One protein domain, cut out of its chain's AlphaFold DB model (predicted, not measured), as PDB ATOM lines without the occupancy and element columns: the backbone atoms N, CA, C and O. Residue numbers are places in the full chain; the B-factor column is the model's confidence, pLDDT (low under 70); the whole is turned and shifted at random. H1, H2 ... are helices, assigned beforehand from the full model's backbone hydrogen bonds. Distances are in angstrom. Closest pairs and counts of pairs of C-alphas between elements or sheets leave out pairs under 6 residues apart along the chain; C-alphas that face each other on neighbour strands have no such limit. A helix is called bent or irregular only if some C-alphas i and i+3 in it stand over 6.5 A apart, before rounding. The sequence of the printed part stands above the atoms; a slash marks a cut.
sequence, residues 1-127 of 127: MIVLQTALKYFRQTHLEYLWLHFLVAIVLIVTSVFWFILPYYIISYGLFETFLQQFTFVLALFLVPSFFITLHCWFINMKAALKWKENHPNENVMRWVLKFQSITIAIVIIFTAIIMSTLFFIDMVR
ATOM      1  N   MET A   1      65.640  28.733  74.674       62.78
ATOM      2  CA  MET A   1      65.310  29.738  75.712       62.78
ATOM      3  C   MET A   1      64.556  30.940  75.133       62.78
ATOM      4  O   MET A   1      63.489  31.251  75.641       62.78
ATOM      5  N   ILE A   2      65.027  31.524  74.022       77.94
ATOM      6  CA  ILE A   2      64.393  32.666  73.324       77.94
ATOM      7  C   ILE A   2      62.937  32.370  72.908       77.94
ATOM      8  O   ILE A   2      62.038  33.131  73.240       77.94
ATOM      9  N   VAL A   3      62.676  31.211  72.288       82.50
ATOM     10  CA  VAL A   3      61.319  30.796  71.857       82.50
ATOM     11  C   VAL A   3      60.320  30.765  73.020       82.50
ATOM     12  O   VAL A   3      59.186  31.211  72.888       82.50
ATOM     13  N   LEU A   4      60.752  30.287  74.194       84.81
ATOM     14  CA  LEU A   4      59.901  30.228  75.382       84.81
ATOM     15  C   LEU A   4      59.582  31.628  75.916       84.81
ATOM     16  O   LEU A   4      58.435  31.893  76.248       84.81
ATOM     17  N   GLN A   5      60.566  32.527  75.972       84.62
ATOM     18  CA  GLN A   5      60.355  33.905  76.430       84.62
ATOM     19  C   GLN A   5      59.372  34.655  75.525       84.62
ATOM     20  O   GLN A   5      58.471  35.337  76.015       84.62
ATOM     21  N   THR A   6      59.489  34.477  74.210       86.38
ATOM     22  CA  THR A   6      58.561  35.074  73.249       86.38
ATOM     23  C   THR A   6      57.155  34.488  73.402       86.38
ATOM     24  O   THR A   6      56.191  35.244  73.489       86.38
ATOM     25  N   ALA A   7      57.021  33.165  73.530       82.50
ATOM     26  CA  ALA A   7      55.730  32.518  73.766       82.50
ATOM     27  C   ALA A   7      55.074  32.973  75.085       82.50
ATOM     28  O   ALA A   7      53.870  33.220  75.129       82.50
ATOM     29  N   LEU A   8      55.866  33.170  76.145       86.81
ATOM     30  CA  LEU A   8      55.390  33.716  77.421       86.81
ATOM     31  C   LEU A   8      54.895  35.162  77.294       86.81
ATOM     32  O   LEU A   8      53.949  35.546  77.983       86.81
ATOM     33  N   LYS A   9      55.482  35.962  76.399       88.81
ATOM     34  CA  LYS A   9      54.985  37.313  76.107       88.81
ATOM     35  C   LYS A   9      53.574  37.263  75.513       88.81
ATOM     36  O   LYS A   9      52.714  38.015  75.963       88.81
ATOM     37  N   TYR A  10      53.315  36.346  74.576       85.50
ATOM     38  CA  TYR A  10      51.974  36.138  74.012       85.50
ATOM     39  C   TYR A  10      50.981  35.612  75.048       85.50
ATOM     40  O   TYR A  10      49.855  36.107  75.119       85.50
ATOM     41  N   PHE A  11      51.405  34.666  75.890       87.06
ATOM     42  CA  PHE A  11      50.617  34.189  77.027       87.06
ATOM     43  C   PHE A  11      50.202  35.348  77.941       87.06
ATOM     44  O   PHE A  11      49.011  35.536  78.188       87.06
ATOM     45  N   ARG A  12      51.165  36.175  78.368       88.25
ATOM     46  CA  ARG A  12      50.922  37.331  79.242       88.25
ATOM     47  C   ARG A  12      50.009  38.357  78.581       88.25
ATOM     48  O   ARG A  12      49.077  38.828  79.220       88.25
ATOM     49  N   GLN A  13      50.265  38.705  77.323       91.12
ATOM     50  CA  GLN A  13      49.446  39.678  76.603       91.12
ATOM     51  C   GLN A  13      47.998  39.195  76.475       91.12
ATOM     52  O   GLN A  13      47.081  39.962  76.735       91.12
ATOM     53  N   THR A  14      47.795  37.915  76.158       89.56
ATOM     54  CA  THR A  14      46.451  37.332  76.073       89.56
ATOM     55  C   THR A  14      45.765  37.348  77.443       89.56
ATOM     56  O   THR A  14      44.623  37.765  77.542       89.56
ATOM     57  N   HIS A  15      46.457  37.005  78.533       88.94
ATOM     58  CA  HIS A  15      45.864  37.097  79.877       88.94
ATOM     59  C   HIS A  15      45.513  38.537  80.279       88.94
ATOM     60  O   HIS A  15      44.506  38.757  80.944       88.94
ATOM     61  N   LEU A  16      46.296  39.531  79.845       89.38
ATOM     62  CA  LEU A  16      45.986  40.946  80.071       89.38
ATOM     63  C   LEU A  16      44.776  41.416  79.251       89.38
ATOM     64  O   LEU A  16      43.937  42.141  79.777       89.38
ATOM     65  N   GLU A  17      44.644  40.971  77.998       90.50
ATOM     66  CA  GLU A  17      43.452  41.222  77.168       90.50
ATOM     67  C   GLU A  17      42.176  40.669  77.838       90.50
ATOM     68  O   GLU A  17      41.104  41.266  77.743       90.50
ATOM     69  N   TYR A  18      42.302  39.558  78.569       87.94
ATOM     70  CA  TYR A  18      41.216  38.895  79.297       87.94
ATOM     71  C   TYR A  18      41.207  39.178  80.805       87.94
ATOM     72  O   TYR A  18      40.526  38.483  81.562       87.94
ATOM     73  N   LEU A  19      41.900  40.226  81.261       86.69
ATOM     74  CA  LEU A  19      42.021  40.542  82.687       86.69
ATOM     75  C   LEU A  19      40.661  40.782  83.356       86.69
ATOM     76  O   LEU A  19      40.445  40.366  84.490       86.69
ATOM     77  N   TRP A  20      39.721  41.400  82.639       83.56
ATOM     78  CA  TRP A  20      38.356  41.616  83.124       83.56
ATOM     79  C   TRP A  20      37.649  40.297  83.478       83.56
ATOM     80  O   TRP A  20      36.897  40.239  84.449       83.56
ATOM     81  N   LEU A  21      37.919  39.227  82.724       85.94
ATOM     82  CA  LEU A  21      37.320  37.917  82.947       85.94
ATOM     83  C   LEU A  21      37.936  37.260  84.189       85.94
ATOM     84  O   LEU A  21      37.210  36.662  84.980       85.94
ATOM     85  N   HIS A  22      39.240  37.455  84.419       86.06
ATOM     86  CA  HIS A  22      39.888  37.064  85.673       86.06
ATOM     87  C   HIS A  22      39.295  37.802  86.881       86.06
ATOM     88  O   HIS A  22      39.032  37.169  87.901       86.06
ATOM     89  N   PHE A  23      39.019  39.106  86.764       83.50
ATOM     90  CA  PHE A  23      38.335  39.866  87.818       83.50
ATOM     91  C   PHE A  23      36.924  39.340  88.090       83.50
ATOM     92  O   PHE A  23      36.559  39.158  89.250       83.50
ATOM     93  N   LEU A  24      36.144  39.059  87.045       83.69
ATOM     94  CA  LEU A  24      34.798  38.508  87.192       83.69
ATOM     95  C   LEU A  24      34.825  37.161  87.926       83.69
ATOM     96  O   LEU A  24      34.084  36.965  88.887       83.69
ATOM     97  N   VAL A  25      35.711  36.252  87.511       82.44
ATOM     98  CA  VAL A  25      35.884  34.946  88.163       82.44
ATOM     99  C   VAL A  25      36.355  35.111  89.608       82.44
ATOM    100  O   VAL A  25      35.835  34.432  90.489       82.44
ATOM    101  N   ALA A  26      37.271  36.043  89.885       80.94
ATOM    102  CA  ALA A  26      37.711  36.338  91.247       80.94
ATOM    103  C   ALA A  26      36.555  36.828  92.134       80.94
ATOM    104  O   ALA A  26      36.413  36.348  93.255       80.94
ATOM    105  N   ILE A  27      35.690  37.717  91.635       80.75
ATOM    106  CA  ILE A  27      34.498  38.172  92.367       80.75
ATOM    107  C   ILE A  27      33.563  36.994  92.653       80.75
ATOM    108  O   ILE A  27      33.126  36.832  93.790       80.75
ATOM    109  N   VAL A  28      33.293  36.141  91.659       81.88
ATOM    110  CA  VAL A  28      32.463  34.940  91.849       81.88
ATOM    111  C   VAL A  28      33.064  34.035  92.922       81.88
ATOM    112  O   VAL A  28      32.341  33.586  93.809       81.88
ATOM    113  N   LEU A  29      34.378  33.808  92.900       77.62
ATOM    114  CA  LEU A  29      35.074  33.004  93.908       77.62
ATOM    115  C   LEU A  29      35.022  33.632  95.299       77.62
ATOM    116  O   LEU A  29      34.831  32.906  96.265       77.62
ATOM    117  N   ILE A  30      35.144  34.957  95.416       78.25
ATOM    118  CA  ILE A  30      35.016  35.665  96.698       78.25
ATOM    119  C   ILE A  30      33.590  35.532  97.233       78.25
ATOM    120  O   ILE A  30      33.406  35.142  98.382       78.25
ATOM    121  N   VAL A  31      32.573  35.794  96.411       77.56
ATOM    122  CA  VAL A  31      31.162  35.692  96.825       77.56
ATOM    123  C   VAL A  31      30.811  34.258  97.220       77.56
ATOM    124  O   VAL A  31      30.099  34.031  98.195       77.56
ATOM    125  N   THR A  32      31.350  33.278  96.499       78.88
ATOM    126  CA  THR A  32      31.116  31.861  96.790       78.88
ATOM    127  C   THR A  32      32.087  31.285  97.826       78.88
ATOM    128  O   THR A  32      31.888  30.158  98.269       78.88
ATOM    129  N   SER A  33      33.091  32.044  98.288       72.44
ATOM    130  CA  SER A  33      34.137  31.575  99.218       72.44
ATOM    131  C   SER A  33      33.574  31.040 100.535       72.44
ATOM    132  O   SER A  33      34.103  30.079 101.089       72.44
ATOM    133  N   VAL A  34      32.448  31.589 100.994       69.06
ATOM    134  CA  VAL A  34      31.717  31.094 102.169       69.06
ATOM    135  C   VAL A  34      31.309  29.625 101.987       69.06
ATOM    136  O   VAL A  34      31.458  28.828 102.910       69.06
ATOM    137  N   PHE A  35      30.866  29.235 100.791       70.50
ATOM    138  CA  PHE A  35      30.496  27.852 100.473       70.50
ATOM    139  C   PHE A  35      31.711  26.940 100.288       70.50
ATOM    140  O   PHE A  35      31.631  25.754 100.594       70.50
ATOM    141  N   TRP A  36      32.828  27.484  99.803       68.81
ATOM    142  CA  TRP A  36      34.034  26.702  99.516       68.81
ATOM    143  C   TRP A  36      34.942  26.489 100.725       68.81
ATOM    144  O   TRP A  36      35.661  25.496 100.763       68.81
ATOM    145  N   PHE A  37      34.920  27.397 101.703       69.06
ATOM    146  CA  PHE A  37      35.865  27.380 102.824       69.06
ATOM    147  C   PHE A  37      35.174  27.384 104.192       69.06
ATOM    148  O   PHE A  37      35.497  26.557 105.040       69.06
ATOM    149  N   ILE A  38      34.190  28.266 104.410       68.25
ATOM    150  CA  ILE A  38      33.561  28.443 105.732       68.25
ATOM    151  C   ILE A  38      32.610  27.289 106.055       68.25
ATOM    152  O   ILE A  38      32.733  26.657 107.102       68.25
ATOM    153  N   LEU A  39      31.665  26.993 105.160       69.75
ATOM    154  CA  LEU A  39      30.689  25.921 105.360       69.75
ATOM    155  C   LEU A  39      31.377  24.557 105.567       69.75
ATOM    156  O   LEU A  39      31.022  23.852 106.512       69.75
ATOM    157  N   PRO A  40      32.402  24.195 104.781       67.50
ATOM    158  CA  PRO A  40      33.178  23.000 105.036       67.50
ATOM    159  C   PRO A  40      33.874  22.910 106.376       67.50
ATOM    160  O   PRO A  40      33.829  21.859 107.009       67.50
ATOM    161  N   TYR A  41      34.522  23.998 106.789       68.75
ATOM    162  CA  TYR A  41      35.186  24.067 108.079       68.75
ATOM    163  C   TYR A  41      34.180  23.777 109.195       68.75
ATOM    164  O   TYR A  41      34.443  22.945 110.057       68.75
ATOM    165  N   TYR A  42      32.977  24.354 109.116       69.38
ATOM    166  CA  TYR A  42      31.901  24.036 110.050       69.38
ATOM    167  C   TYR A  42      31.449  22.572 109.974       69.38
ATOM    168  O   TYR A  42      31.317  21.938 111.015       69.38
ATOM    169  N   ILE A  43      31.240  22.006 108.780       69.62
ATOM    170  CA  ILE A  43      30.824  20.597 108.630       69.62
ATOM    171  C   ILE A  43      31.849  19.649 109.279       69.62
ATOM    172  O   ILE A  43      31.459  18.686 109.940       69.62
ATOM    173  N   ILE A  44      33.145  19.935 109.127       69.12
ATOM    174  CA  ILE A  44      34.223  19.159 109.753       69.12
ATOM    175  C   ILE A  44      34.213  19.358 111.276       69.12
ATOM    176  O   ILE A  44      34.194  18.373 112.014       69.12
ATOM    177  N   SER A  45      34.167  20.605 111.753       69.06
ATOM    178  CA  SER A  45      34.219  20.928 113.187       69.06
ATOM    179  C   SER A  45      32.998  20.446 113.977       69.06
ATOM    180  O   SER A  45      33.119  20.171 115.167       69.06
ATOM    181  N   TYR A  46      31.833  20.292 113.338       72.56
ATOM    182  CA  TYR A  46      30.631  19.729 113.968       72.56
ATOM    183  C   TYR A  46      30.586  18.190 113.971       72.56
ATOM    184  O   TYR A  46      29.596  17.614 114.417       72.56
ATOM    185  N   GLY A  47      31.642  17.507 113.509       65.88
ATOM    186  CA  GLY A  47      31.770  16.055 113.657       65.88
ATOM    187  C   GLY A  47      30.826  15.231 112.776       65.88
ATOM    188  O   GLY A  47      30.586  14.067 113.072       65.88
ATOM    189  N   LEU A  48      30.309  15.801 111.680       67.25
ATOM    190  CA  LEU A  48      29.444  15.081 110.728       67.25
ATOM    191  C   LEU A  48      30.163  13.928 110.002       67.25
ATOM    192  O   LEU A  48      29.509  13.073 109.409       67.25
ATOM    193  N   PHE A  49      31.497  13.904 110.032       71.69
ATOM    194  CA  PHE A  49      32.318  12.855 109.434       71.69
ATOM    195  C   PHE A  49      33.045  12.059 110.514       71.69
ATOM    196  O   PHE A  49      33.912  12.594 111.209       71.69
ATOM    197  N   GLU A  50      32.735  10.769 110.600       73.38
ATOM    198  CA  GLU A  50      33.269   9.862 111.622       73.38
ATOM    199  C   GLU A  50      34.681   9.357 111.295       73.38
ATOM    200  O   GLU A  50      35.435   8.977 112.189       73.38
ATOM    201  N   THR A  51      35.065   9.352 110.014       82.00
ATOM    202  CA  THR A  51      36.349   8.788 109.576       82.00
ATOM    203  C   THR A  51      37.294   9.844 109.017       82.00
ATOM    204  O   THR A  51      36.892  10.749 108.281       82.00
ATOM    205  N   PHE A  52      38.592   9.666 109.283       79.62
ATOM    206  CA  PHE A  52      39.658  10.480 108.691       79.62
ATOM    207  C   PHE A  52      39.576  10.511 107.156       79.62
ATOM    208  O   PHE A  52      39.769  11.555 106.542       79.62
ATOM    209  N   LEU A  53      39.227   9.382 106.527       82.06
ATOM    210  CA  LEU A  53      39.100   9.287 105.072       82.06
ATOM    211  C   LEU A  53      37.977  10.180 104.523       82.06
ATOM    212  O   LEU A  53      38.172  10.823 103.494       82.06
ATOM    213  N   GLN A  54      36.824  10.252 105.196       79.88
ATOM    214  CA  GLN A  54      35.721  11.134 104.795       79.88
ATOM    215  C   GLN A  54      36.107  12.607 104.938       79.88
ATOM    216  O   GLN A  54      35.910  13.377 104.000       79.88
ATOM    217  N   GLN A  55      36.720  12.976 106.066       76.50
ATOM    218  CA  GLN A  55      37.197  14.342 106.304       76.50
ATOM    219  C   GLN A  55      38.233  14.756 105.251       76.50
ATOM    220  O   GLN A  55      38.091  15.802 104.618       76.50
ATOM    221  N   PHE A  56      39.226  13.901 104.987       79.44
ATOM    222  CA  PHE A  56      40.247  14.141 103.968       79.44
ATOM    223  C   PHE A  56      39.648  14.262 102.562       79.44
ATOM    224  O   PHE A  56      39.969  15.198 101.835       79.44
ATOM    225  N   THR A  57      38.750  13.348 102.180       80.75
ATOM    226  CA  THR A  57      38.114  13.358 100.851       80.75
ATOM    227  C   THR A  57      37.267  14.612 100.648       80.75
ATOM    228  O   THR A  57      37.283  15.199  99.567       80.75
ATOM    229  N   PHE A  58      36.559  15.057 101.686       78.38
ATOM    230  CA  PHE A  58      35.759  16.273 101.642       78.38
ATOM    231  C   PHE A  58      36.633  17.527 101.501       78.38
ATOM    232  O   PHE A  58      36.412  18.319 100.586       78.38
ATOM    233  N   VAL A  59      37.685  17.665 102.320       75.19
ATOM    234  CA  VAL A  59      38.677  18.756 102.199       75.19
ATOM    235  C   VAL A  59      39.319  18.762 100.811       75.19
ATOM    236  O   VAL A  59      39.445  19.815 100.183       75.19
ATOM    237  N   LEU A  60      39.673  17.585 100.295       77.94
ATOM    238  CA  LEU A  60      40.240  17.442  98.962       77.94
ATOM    239  C   LEU A  60      39.252  17.894  97.879       77.94
ATOM    240  O   LEU A  60      39.639  18.643  96.985       77.94
ATOM    241  N   ALA A  61      37.979  17.501  97.957       76.19
ATOM    242  CA  ALA A  61      36.958  17.923  96.997       76.19
ATOM    243  C   ALA A  61      36.794  19.452  96.974       76.19
ATOM    244  O   ALA A  61      36.709  20.056  95.905       76.19
ATOM    245  N   LEU A  62      36.831  20.091  98.137       73.06
ATOM    246  CA  LEU A  62      36.706  21.544  98.267       73.06
ATOM    247  C   LEU A  62      37.922  22.305  97.772       73.06
ATOM    248  O   LEU A  62      37.787  23.429  97.302       73.06
ATOM    249  N   PHE A  63      39.100  21.694  97.838       73.12
ATOM    250  CA  PHE A  63      40.292  22.239  97.208       73.12
ATOM    251  C   PHE A  63      40.247  22.064  95.682       73.12
ATOM    252  O   PHE A  63      40.561  22.987  94.924       73.12
ATOM    253  N   LEU A  64      39.847  20.879  95.212       77.75
ATOM    254  CA  LEU A  64      39.892  20.515  93.798       77.75
ATOM    255  C   LEU A  64      38.827  21.226  92.964       77.75
ATOM    256  O   LEU A  64      39.134  21.636  91.847       77.75
ATOM    257  N   VAL A  65      37.605  21.399  93.471       78.25
ATOM    258  CA  VAL A  65      36.493  21.950  92.676       78.25
ATOM    259  C   VAL A  65      36.735  23.413  92.260       78.25
ATOM    260  O   VAL A  65      36.714  23.683  91.057       78.25
ATOM    261  N   PRO A  66      37.047  24.363  93.163       74.56
ATOM    262  CA  PRO A  66      37.387  25.734  92.777       74.56
ATOM    263  C   PRO A  66      38.632  25.784  91.889       74.56
ATOM    264  O   PRO A  66      38.654  26.499  90.888       74.56
ATOM    265  N   SER A  67      39.646  24.973  92.207       77.31
ATOM    266  CA  SER A  67      40.873  24.882  91.411       77.31
ATOM    267  C   SER A  67      40.587  24.424  89.981       77.31
ATOM    268  O   SER A  67      41.155  24.983  89.041       77.31
ATOM    269  N   PHE A  68      39.673  23.464  89.801       81.50
ATOM    270  CA  PHE A  68      39.209  22.986  88.500       81.50
ATOM    271  C   PHE A  68      38.467  24.079  87.726       81.50
ATOM    272  O   PHE A  68      38.770  24.307  86.557       81.50
ATOM    273  N   PHE A  69      37.553  24.812  88.367       78.06
ATOM    274  CA  PHE A  69      36.849  25.919  87.711       78.06
ATOM    275  C   PHE A  69      37.801  27.028  87.257       78.06
ATOM    276  O   PHE A  69      37.688  27.507  86.126       78.06
ATOM    277  N   ILE A  70      38.782  27.393  88.088       79.94
ATOM    278  CA  ILE A  70      39.805  28.384  87.726       79.94
ATOM    279  C   ILE A  70      40.648  27.878  86.553       79.94
ATOM    280  O   ILE A  70      40.851  28.595  85.573       79.94
ATOM    281  N   THR A  71      41.120  26.631  86.617       81.88
ATOM    282  CA  THR A  71      41.951  26.057  85.549       81.88
ATOM    283  C   THR A  71      41.192  25.859  84.243       81.88
ATOM    284  O   THR A  71      41.790  26.053  83.184       81.88
ATOM    285  N   LEU A  72      39.900  25.530  84.287       83.56
ATOM    286  CA  LEU A  72      39.036  25.434  83.110       83.56
ATOM    287  C   LEU A  72      38.755  26.812  82.501       83.56
ATOM    288  O   LEU A  72      38.803  26.972  81.285       83.56
ATOM    289  N   HIS A  73      38.515  27.832  83.322       84.44
ATOM    290  CA  HIS A  73      38.382  29.206  82.841       84.44
ATOM    291  C   HIS A  73      39.662  29.666  82.115       84.44
ATOM    292  O   HIS A  73      39.600  30.157  80.983       84.44
ATOM    293  N   CYS A  74      40.826  29.434  82.721       87.88
ATOM    294  CA  CYS A  74      42.115  29.774  82.124       87.88
ATOM    295  C   CYS A  74      42.463  28.900  80.906       87.88
ATOM    296  O   CYS A  74      43.193  29.356  80.028       87.88
ATOM    297  N   TRP A  75      41.913  27.685  80.789       88.62
ATOM    298  CA  TRP A  75      42.111  26.812  79.625       88.62
ATOM    299  C   TRP A  75      41.702  27.495  78.317       88.62
ATOM    300  O   TRP A  75      42.437  27.439  77.331       88.62
ATOM    301  N   PHE A  76      40.563  28.193  78.300       88.62
ATOM    302  CA  PHE A  76      40.103  28.910  77.107       88.62
ATOM    303  C   PHE A  76      41.063  30.037  76.704       88.62
ATOM    304  O   PHE A  76      41.356  30.220  75.519       88.62
ATOM    305  N   ILE A  77      41.610  30.754  77.686       89.69
ATOM    306  CA  ILE A  77      42.593  31.823  77.470       89.69
ATOM    307  C   ILE A  77      43.918  31.223  76.969       89.69
ATOM    308  O   ILE A  77      44.517  31.745  76.027       89.69
ATOM    309  N   ASN A  78      44.330  30.077  77.517       91.50
ATOM    310  CA  ASN A  78      45.519  29.327  77.103       91.50
ATOM    311  C   ASN A  78      45.410  28.792  75.672       91.50
ATOM    312  O   ASN A  78      46.365  28.913  74.902       91.50
ATOM    313  N   MET A  79      44.245  28.262  75.289       91.94
ATOM    314  CA  MET A  79      43.948  27.873  73.907       91.94
ATOM    315  C   MET A  79      44.067  29.069  72.965       91.94
ATOM    316  O   MET A  79      44.745  28.975  71.942       91.94
ATOM    317  N   LYS A  80      43.485  30.218  73.326       90.56
ATOM    318  CA  LYS A  80      43.584  31.430  72.504       90.56
ATOM    319  C   LYS A  80      45.025  31.943  72.390       90.56
ATOM    320  O   LYS A  80      45.456  32.301  71.295       90.56
ATOM    321  N   ALA A  81      45.796  31.912  73.477       89.94
ATOM    322  CA  ALA A  81      47.213  32.275  73.464       89.94
ATOM    323  C   ALA A  81      48.040  31.339  72.564       89.94
ATOM    324  O   ALA A  81      48.903  31.798  71.814       89.94
ATOM    325  N   ALA A  82      47.761  30.033  72.596       90.56
ATOM    326  CA  ALA A  82      48.440  29.050  71.756       90.56
ATOM    327  C   ALA A  82      48.062  29.167  70.269       90.56
ATOM    328  O   ALA A  82      48.915  28.951  69.407       90.56
ATOM    329  N   LEU A  83      46.821  29.550  69.952       91.00
ATOM    330  CA  LEU A  83      46.407  29.857  68.579       91.00
ATOM    331  C   LEU A  83      47.127  31.103  68.042       91.00
ATOM    332  O   LEU A  83      47.722  31.035  66.969       91.00
ATOM    333  N   LYS A  84      47.193  32.184  68.831       89.25
ATOM    334  CA  LYS A  84      47.947  33.410  68.493       89.25
ATOM    335  C   LYS A  84      49.448  33.142  68.316       89.25
ATOM    336  O   LYS A  84      50.117  33.757  67.487       89.25
ATOM    337  N   TRP A  85      49.992  32.196  69.082       89.62
ATOM    338  CA  TRP A  85      51.359  31.717  68.889       89.62
ATOM    339  C   TRP A  85      51.529  30.980  67.551       89.62
ATOM    340  O   TRP A  85      52.473  31.280  66.818       89.62
ATOM    341  N   LYS A  86      50.601  30.074  67.207       90.00
ATOM    342  CA  LYS A  86      50.614  29.305  65.950       90.00
ATOM    343  C   LYS A  86      50.533  30.193  64.710       90.00
ATOM    344  O   LYS A  86      51.215  29.913  63.733       90.00
ATOM    345  N   GLU A  87      49.740  31.263  64.751       91.12
ATOM    346  CA  GLU A  87      49.648  32.239  63.652       91.12
ATOM    347  C   GLU A  87      51.019  32.830  63.294       91.12
ATOM    348  O   GLU A  87      51.335  33.002  62.122       91.12
ATOM    349  N   ASN A  88      51.864  33.065  64.301       87.31
ATOM    350  CA  ASN A  88      53.216  33.594  64.117       87.31
ATOM    351  C   ASN A  88      54.282  32.493  63.928       87.31
ATOM    352  O   ASN A  88      55.389  32.782  63.483       87.31
ATOM    353  N   HIS A  89      53.964  31.242  64.279       88.69
ATOM    354  CA  HIS A  89      54.865  30.084  64.223       88.69
ATOM    355  C   HIS A  89      54.111  28.847  63.689       88.69
ATOM    356  O   HIS A  89      53.792  27.930  64.456       88.69
ATOM    357  N   PRO A  90      53.819  28.784  62.374       88.06
ATOM    358  CA  PRO A  90      52.900  27.797  61.793       88.06
ATOM    359  C   PRO A  90      53.370  26.341  61.918       88.06
ATOM    360  O   PRO A  90      52.544  25.429  61.935       88.06
ATOM    361  N   ASN A  91      54.679  26.118  62.060       89.88
ATOM    362  CA  ASN A  91      55.276  24.786  62.203       89.88
ATOM    363  C   ASN A  91      55.117  24.195  63.613       89.88
ATOM    364  O   ASN A  91      55.495  23.048  63.852       89.88
ATOM    365  N   GLU A  92      54.602  24.964  64.573       88.31
ATOM    366  CA  GLU A  92      54.506  24.521  65.956       88.31
ATOM    367  C   GLU A  92      53.140  23.909  66.300       88.31
ATOM    368  O   GLU A  92      52.077  24.350  65.860       88.31
ATOM    369  N   ASN A  93      53.161  22.865  67.135       89.56
ATOM    370  CA  ASN A  93      51.947  22.190  67.584       89.56
ATOM    371  C   ASN A  93      51.249  23.003  68.687       89.56
ATOM    372  O   ASN A  93      51.807  23.191  69.772       89.56
ATOM    373  N   VAL A  94      50.002  23.414  68.434       90.25
ATOM    374  CA  VAL A  94      49.144  24.146  69.381       90.25
ATOM    375  C   VAL A  94      49.032  23.405  70.708       90.25
ATOM    376  O   VAL A  94      49.268  23.997  71.756       90.25
ATOM    377  N   MET A  95      48.756  22.099  70.675       89.88
ATOM    378  CA  MET A  95      48.481  21.325  71.887       89.88
ATOM    379  C   MET A  95      49.684  21.291  72.832       89.88
ATOM    380  O   MET A  95      49.532  21.359  74.049       89.88
ATOM    381  N   ARG A  96      50.905  21.286  72.280       91.50
ATOM    382  CA  ARG A  96      52.139  21.381  73.072       91.50
ATOM    383  C   ARG A  96      52.188  22.679  73.879       91.50
ATOM    384  O   ARG A  96      52.635  22.667  75.024       91.50
ATOM    385  N   TRP A  97      51.770  23.795  73.288       90.69
ATOM    386  CA  TRP A  97      51.793  25.100  73.947       90.69
ATOM    387  C   TRP A  97      50.634  25.300  74.898       90.69
ATOM    388  O   TRP A  97      50.849  25.830  75.980       90.69
ATOM    389  N   VAL A  98      49.456  24.788  74.556       91.69
ATOM    390  CA  VAL A  98      48.307  24.742  75.464       91.69
ATOM    391  C   VAL A  98      48.689  24.023  76.747       91.69
ATOM    392  O   VAL A  98      48.519  24.582  77.823       91.69
ATOM    393  N   LEU A  99      49.288  22.833  76.650       90.00
ATOM    394  CA  LEU A  99      49.716  22.069  77.823       90.00
ATOM    395  C   LEU A  99      50.792  22.799  78.638       90.00
ATOM    396  O   LEU A  99      50.746  22.777  79.865       90.00
ATOM    397  N   LYS A 100      51.734  23.491  77.981       90.06
ATOM    398  CA  LYS A 100      52.742  24.320  78.667       90.06
ATOM    399  C   LYS A 100      52.135  25.537  79.369       90.06
ATOM    400  O   LYS A 100      52.542  25.875  80.471       90.06
ATOM    401  N   PHE A 101      51.187  26.221  78.741       91.12
ATOM    402  CA  PHE A 101      50.498  27.354  79.356       91.12
ATOM    403  C   PHE A 101      49.578  26.890  80.490       91.12
ATOM    404  O   PHE A 101      49.515  27.531  81.541       91.12
ATOM    405  N   GLN A 102      48.955  25.723  80.333       89.38
ATOM    406  CA  GLN A 102      48.145  25.099  81.367       89.38
ATOM    407  C   GLN A 102      48.984  24.672  82.572       89.38
ATOM    408  O   GLN A 102      48.549  24.889  83.698       89.38
ATOM    409  N   SER A 103      50.191  24.132  82.380       89.00
ATOM    410  CA  SER A 103      51.059  23.773  83.509       89.00
ATOM    411  C   SER A 103      51.498  24.999  84.315       89.00
ATOM    412  O   SER A 103      51.481  24.958  85.543       89.00
ATOM    413  N   ILE A 104      51.801  26.114  83.642       87.38
ATOM    414  CA  ILE A 104      52.085  27.401  84.299       87.38
ATOM    415  C   ILE A 104      50.858  27.884  85.078       87.38
ATOM    416  O   ILE A 104      50.974  28.283  86.233       87.38
ATOM    417  N   THR A 105      49.678  27.809  84.464       86.88
ATOM    418  CA  THR A 105      48.413  28.198  85.098       86.88
ATOM    419  C   THR A 105      48.151  27.377  86.358       86.88
ATOM    420  O   THR A 105      47.871  27.948  87.406       86.88
ATOM    421  N   ILE A 106      48.287  26.051  86.284       86.06
ATOM    422  CA  ILE A 106      48.113  25.149  87.430       86.06
ATOM    423  C   ILE A 106      49.084  25.518  88.554       86.06
ATOM    424  O   ILE A 106      48.665  25.625  89.704       86.06
ATOM    425  N   ALA A 107      50.358  25.760  88.232       86.25
ATOM    426  CA  ALA A 107      51.349  26.155  89.228       86.25
ATOM    427  C   ALA A 107      50.958  27.461  89.939       86.25
ATOM    428  O   ALA A 107      51.018  27.529  91.165       86.25
ATOM    429  N   ILE A 108      50.495  28.470  89.191       84.25
ATOM    430  CA  ILE A 108      50.015  29.740  89.758       84.25
ATOM    431  C   ILE A 108      48.816  29.504  90.682       84.25
ATOM    432  O   ILE A 108      48.803  30.023  91.796       84.25
ATOM    433  N   VAL A 109      47.835  28.703  90.253       82.56
ATOM    434  CA  VAL A 109      46.637  28.398  91.053       82.56
ATOM    435  C   VAL A 109      47.011  27.683  92.349       82.56
ATOM    436  O   VAL A 109      46.574  28.110  93.411       82.56
ATOM    437  N   ILE A 110      47.864  26.657  92.293       81.31
ATOM    438  CA  ILE A 110      48.315  25.923  93.487       81.31
ATOM    439  C   ILE A 110      49.012  26.864  94.473       81.31
ATOM    440  O   ILE A 110      48.697  26.835  95.661       81.31
ATOM    441  N   ILE A 111      49.929  27.711  93.991       81.75
ATOM    442  CA  ILE A 111      50.641  28.681  94.837       81.75
ATOM    443  C   ILE A 111      49.646  29.644  95.492       81.75
ATOM    444  O   ILE A 111      49.726  29.886  96.696       81.75
ATOM    445  N   PHE A 112      48.692  30.169  94.724       78.12
ATOM    446  CA  PHE A 112      47.710  31.118  95.237       78.12
ATOM    447  C   PHE A 112      46.797  30.479  96.292       78.12
ATOM    448  O   PHE A 112      46.604  31.046  97.367       78.12
ATOM    449  N   THR A 113      46.296  29.269  96.036       74.25
ATOM    450  CA  THR A 113      45.463  28.537  96.997       74.25
ATOM    451  C   THR A 113      46.249  28.166  98.255       74.25
ATOM    452  O   THR A 113      45.716  28.290  99.357       74.25
ATOM    453  N   ALA A 114      47.521  27.775  98.129       76.19
ATOM    454  CA  ALA A 114      48.381  27.500  99.279       76.19
ATOM    455  C   ALA A 114      48.537  28.738 100.178       76.19
ATOM    456  O   ALA A 114      48.367  28.628 101.388       76.19
ATOM    457  N   ILE A 115      48.764  29.922  99.595       79.31
ATOM    458  CA  ILE A 115      48.855  31.189 100.345       79.31
ATOM    459  C   ILE A 115      47.556  31.478 101.109       79.31
ATOM    460  O   ILE A 115      47.608  31.832 102.290       79.31
ATOM    461  N   ILE A 116      46.396  31.310 100.464       74.25
ATOM    462  CA  ILE A 116      45.089  31.522 101.109       74.25
ATOM    463  C   ILE A 116      44.925  30.578 102.303       74.25
ATOM    464  O   ILE A 116      44.633  31.036 103.408       74.25
ATOM    465  N   MET A 117      45.164  29.279 102.107       69.38
ATOM    466  CA  MET A 117      45.012  28.275 103.163       69.38
ATOM    467  C   MET A 117      45.990  28.507 104.322       69.38
ATOM    468  O   MET A 117      45.580  28.443 105.479       69.38
ATOM    469  N   SER A 118      47.254  28.846 104.041       72.88
ATOM    470  CA  SER A 118      48.238  29.200 105.075       72.88
ATOM    471  C   SER A 118      47.834  30.448 105.863       72.88
ATOM    472  O   SER A 118      48.024  30.490 107.077       72.88
ATOM    473  N   THR A 119      47.250  31.449 105.200       75.62
ATOM    474  CA  THR A 119      46.771  32.674 105.863       75.62
ATOM    475  C   THR A 119      45.590  32.372 106.784       75.62
ATOM    476  O   THR A 119      45.586  32.816 107.929       75.62
ATOM    477  N   LEU A 120      44.618  31.580 106.318       69.25
ATOM    478  CA  LEU A 120      43.479  31.147 107.135       69.25
ATOM    479  C   LEU A 120      43.935  30.350 108.362       69.25
ATOM    480  O   LEU A 120      43.459  30.607 109.462       69.25
ATOM    481  N   PHE A 121      44.898  29.443 108.186       68.88
ATOM    482  CA  PHE A 121      45.472  28.670 109.286       68.88
ATOM    483  C   PHE A 121      46.175  29.557 110.325       68.88
ATOM    484  O   PHE A 121      45.993  29.367 111.523       68.88
ATOM    485  N   PHE A 122      46.946  30.556 109.882       71.56
ATOM    486  CA  PHE A 122      47.602  31.492 110.798       71.56
ATOM    487  C   PHE A 122      46.591  32.347 111.574       71.56
ATOM    488  O   PHE A 122      46.768  32.567 112.768       71.56
ATOM    489  N   ILE A 123      45.518  32.804 110.916       73.44
ATOM    490  CA  ILE A 123      44.423  33.528 111.582       73.44
ATOM    491  C   ILE A 123      43.782  32.658 112.669       73.44
ATOM    492  O   ILE A 123      43.514  33.168 113.752       73.44
ATOM    493  N   ASP A 124      43.561  31.370 112.397       65.81
ATOM    494  CA  ASP A 124      42.977  30.429 113.361       65.81
ATOM    495  C   ASP A 124      43.910  30.178 114.555       65.81
ATOM    496  O   ASP A 124      43.465  30.202 115.693       65.81
ATOM    497  N   MET A 125      45.220  30.034 114.325       66.75
ATOM    498  CA  MET A 125      46.206  29.867 115.405       66.75
ATOM    499  C   MET A 125      46.325  31.074 116.345       66.75
ATOM    500  O   MET A 125      46.729  30.914 117.496       66.75
ATOM    501  N   VAL A 126      46.087  32.286 115.837       74.75
ATOM    502  CA  VAL A 126      46.189  33.531 116.618       74.75
ATOM    503  C   VAL A 126      44.898  33.822 117.395       74.75
ATOM    504  O   VAL A 126      44.917  34.649 118.309       74.75
ATOM    505  N   ARG A 127      43.787  33.178 117.030       58.94
ATOM    506  CA  ARG A 127      42.473  33.370 117.645       58.94
ATOM    507  C   ARG A 127      42.285  32.499 118.884       58.94
ATOM    508  O   ARG A 127      41.594  32.998 119.802       58.94
TER     509      ARG A 127
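What this domain is: This is residues 1 to 127 of the 127 residues of an uncharacterized protein of Lysinibacillus sp. S2017 (UniProt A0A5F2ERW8). This is a long rod of helices: H3 runs through the middle, the bent helix H2 runs back along one side of it, and H4 folds back from it as the second leg of a long, slanted hairpin. H1 crosses H3 near the closed end of that hairpin, and residues 121 to 127, of which 121 to 126 belong to H4, stick out. The printed part has 127 residues, with four named helices in the order H1, H2, H3, H4 and no named strand; its class is all helix. It is loose, with a radius of gyration of the C-alphas of 18.4 A, and spans 57 by 28 by 23 A.

How they stand to each other: Begin with H1, residues 2 to 17, which touches residues 77 to 85 of H3, residues 52 to 88, about perpendicular at 75 degrees; look at Phe 11 and Ala 81, their closest C-alphas, 5.3 A apart. H1 is close to but not clearly touching H4, residues 94 to 126. Next comes H2, residues 19 to 45, assigned as one helix by its hydrogen bonds but bent, with C-alphas 31 and 34 7.1 A apart; its arms are H2a, residues 19 to 31, and H2b, residues 34 to 45. H2b is itself irregular, C-alphas 36 and 39 being 6.8 A apart. H1 and H2a meet only through their link. H2a is close to but not clearly touching H3, with closest C-alphas Val 25 and Ile 70 7.7 A apart. H2b touches residues 55 to 66 of H3 in a helical hairpin, at a shallow tilt of 23 degrees, opposite ways; C-alphas 36 and 62 are closest, at 5.9 A. H3 is the hub and has a kink of 30 degrees near residue 73. H3 and H4 form another helical hairpin, opposite ways at 38 degrees, only just a steep tilt, and touch most closely at C-alphas 82 and 94, 5.5 A apart. H2a and H2b are both apart from H4. Every O i to N i+4 pair is within hydrogen-bond range in H1, H2a and H4; in H2b 6 of 8 are, in H3 29 of 33.

Where its parts are: Find C-alpha 2 at (64.393, 32.666, 73.324), where H1 begins its 22.9 A. H2a measures 18.5 A and H2b 15.2 A. From C-alpha 52 at (39.658, 10.480, 108.691), H3 runs 52.0 A to C-alpha 88. H4 covers 48.3 A and ends at C-alpha 126, (46.189, 33.531, 116.618).

The domain as a whole: Look to Tyr 46 and Asn 91 for the two C-alphas farthest apart, 57.6 A. The printed part has no cut and no long link. Its mean pLDDT is 80.9, and 20 residues are under 70, among them residues 36 to 45.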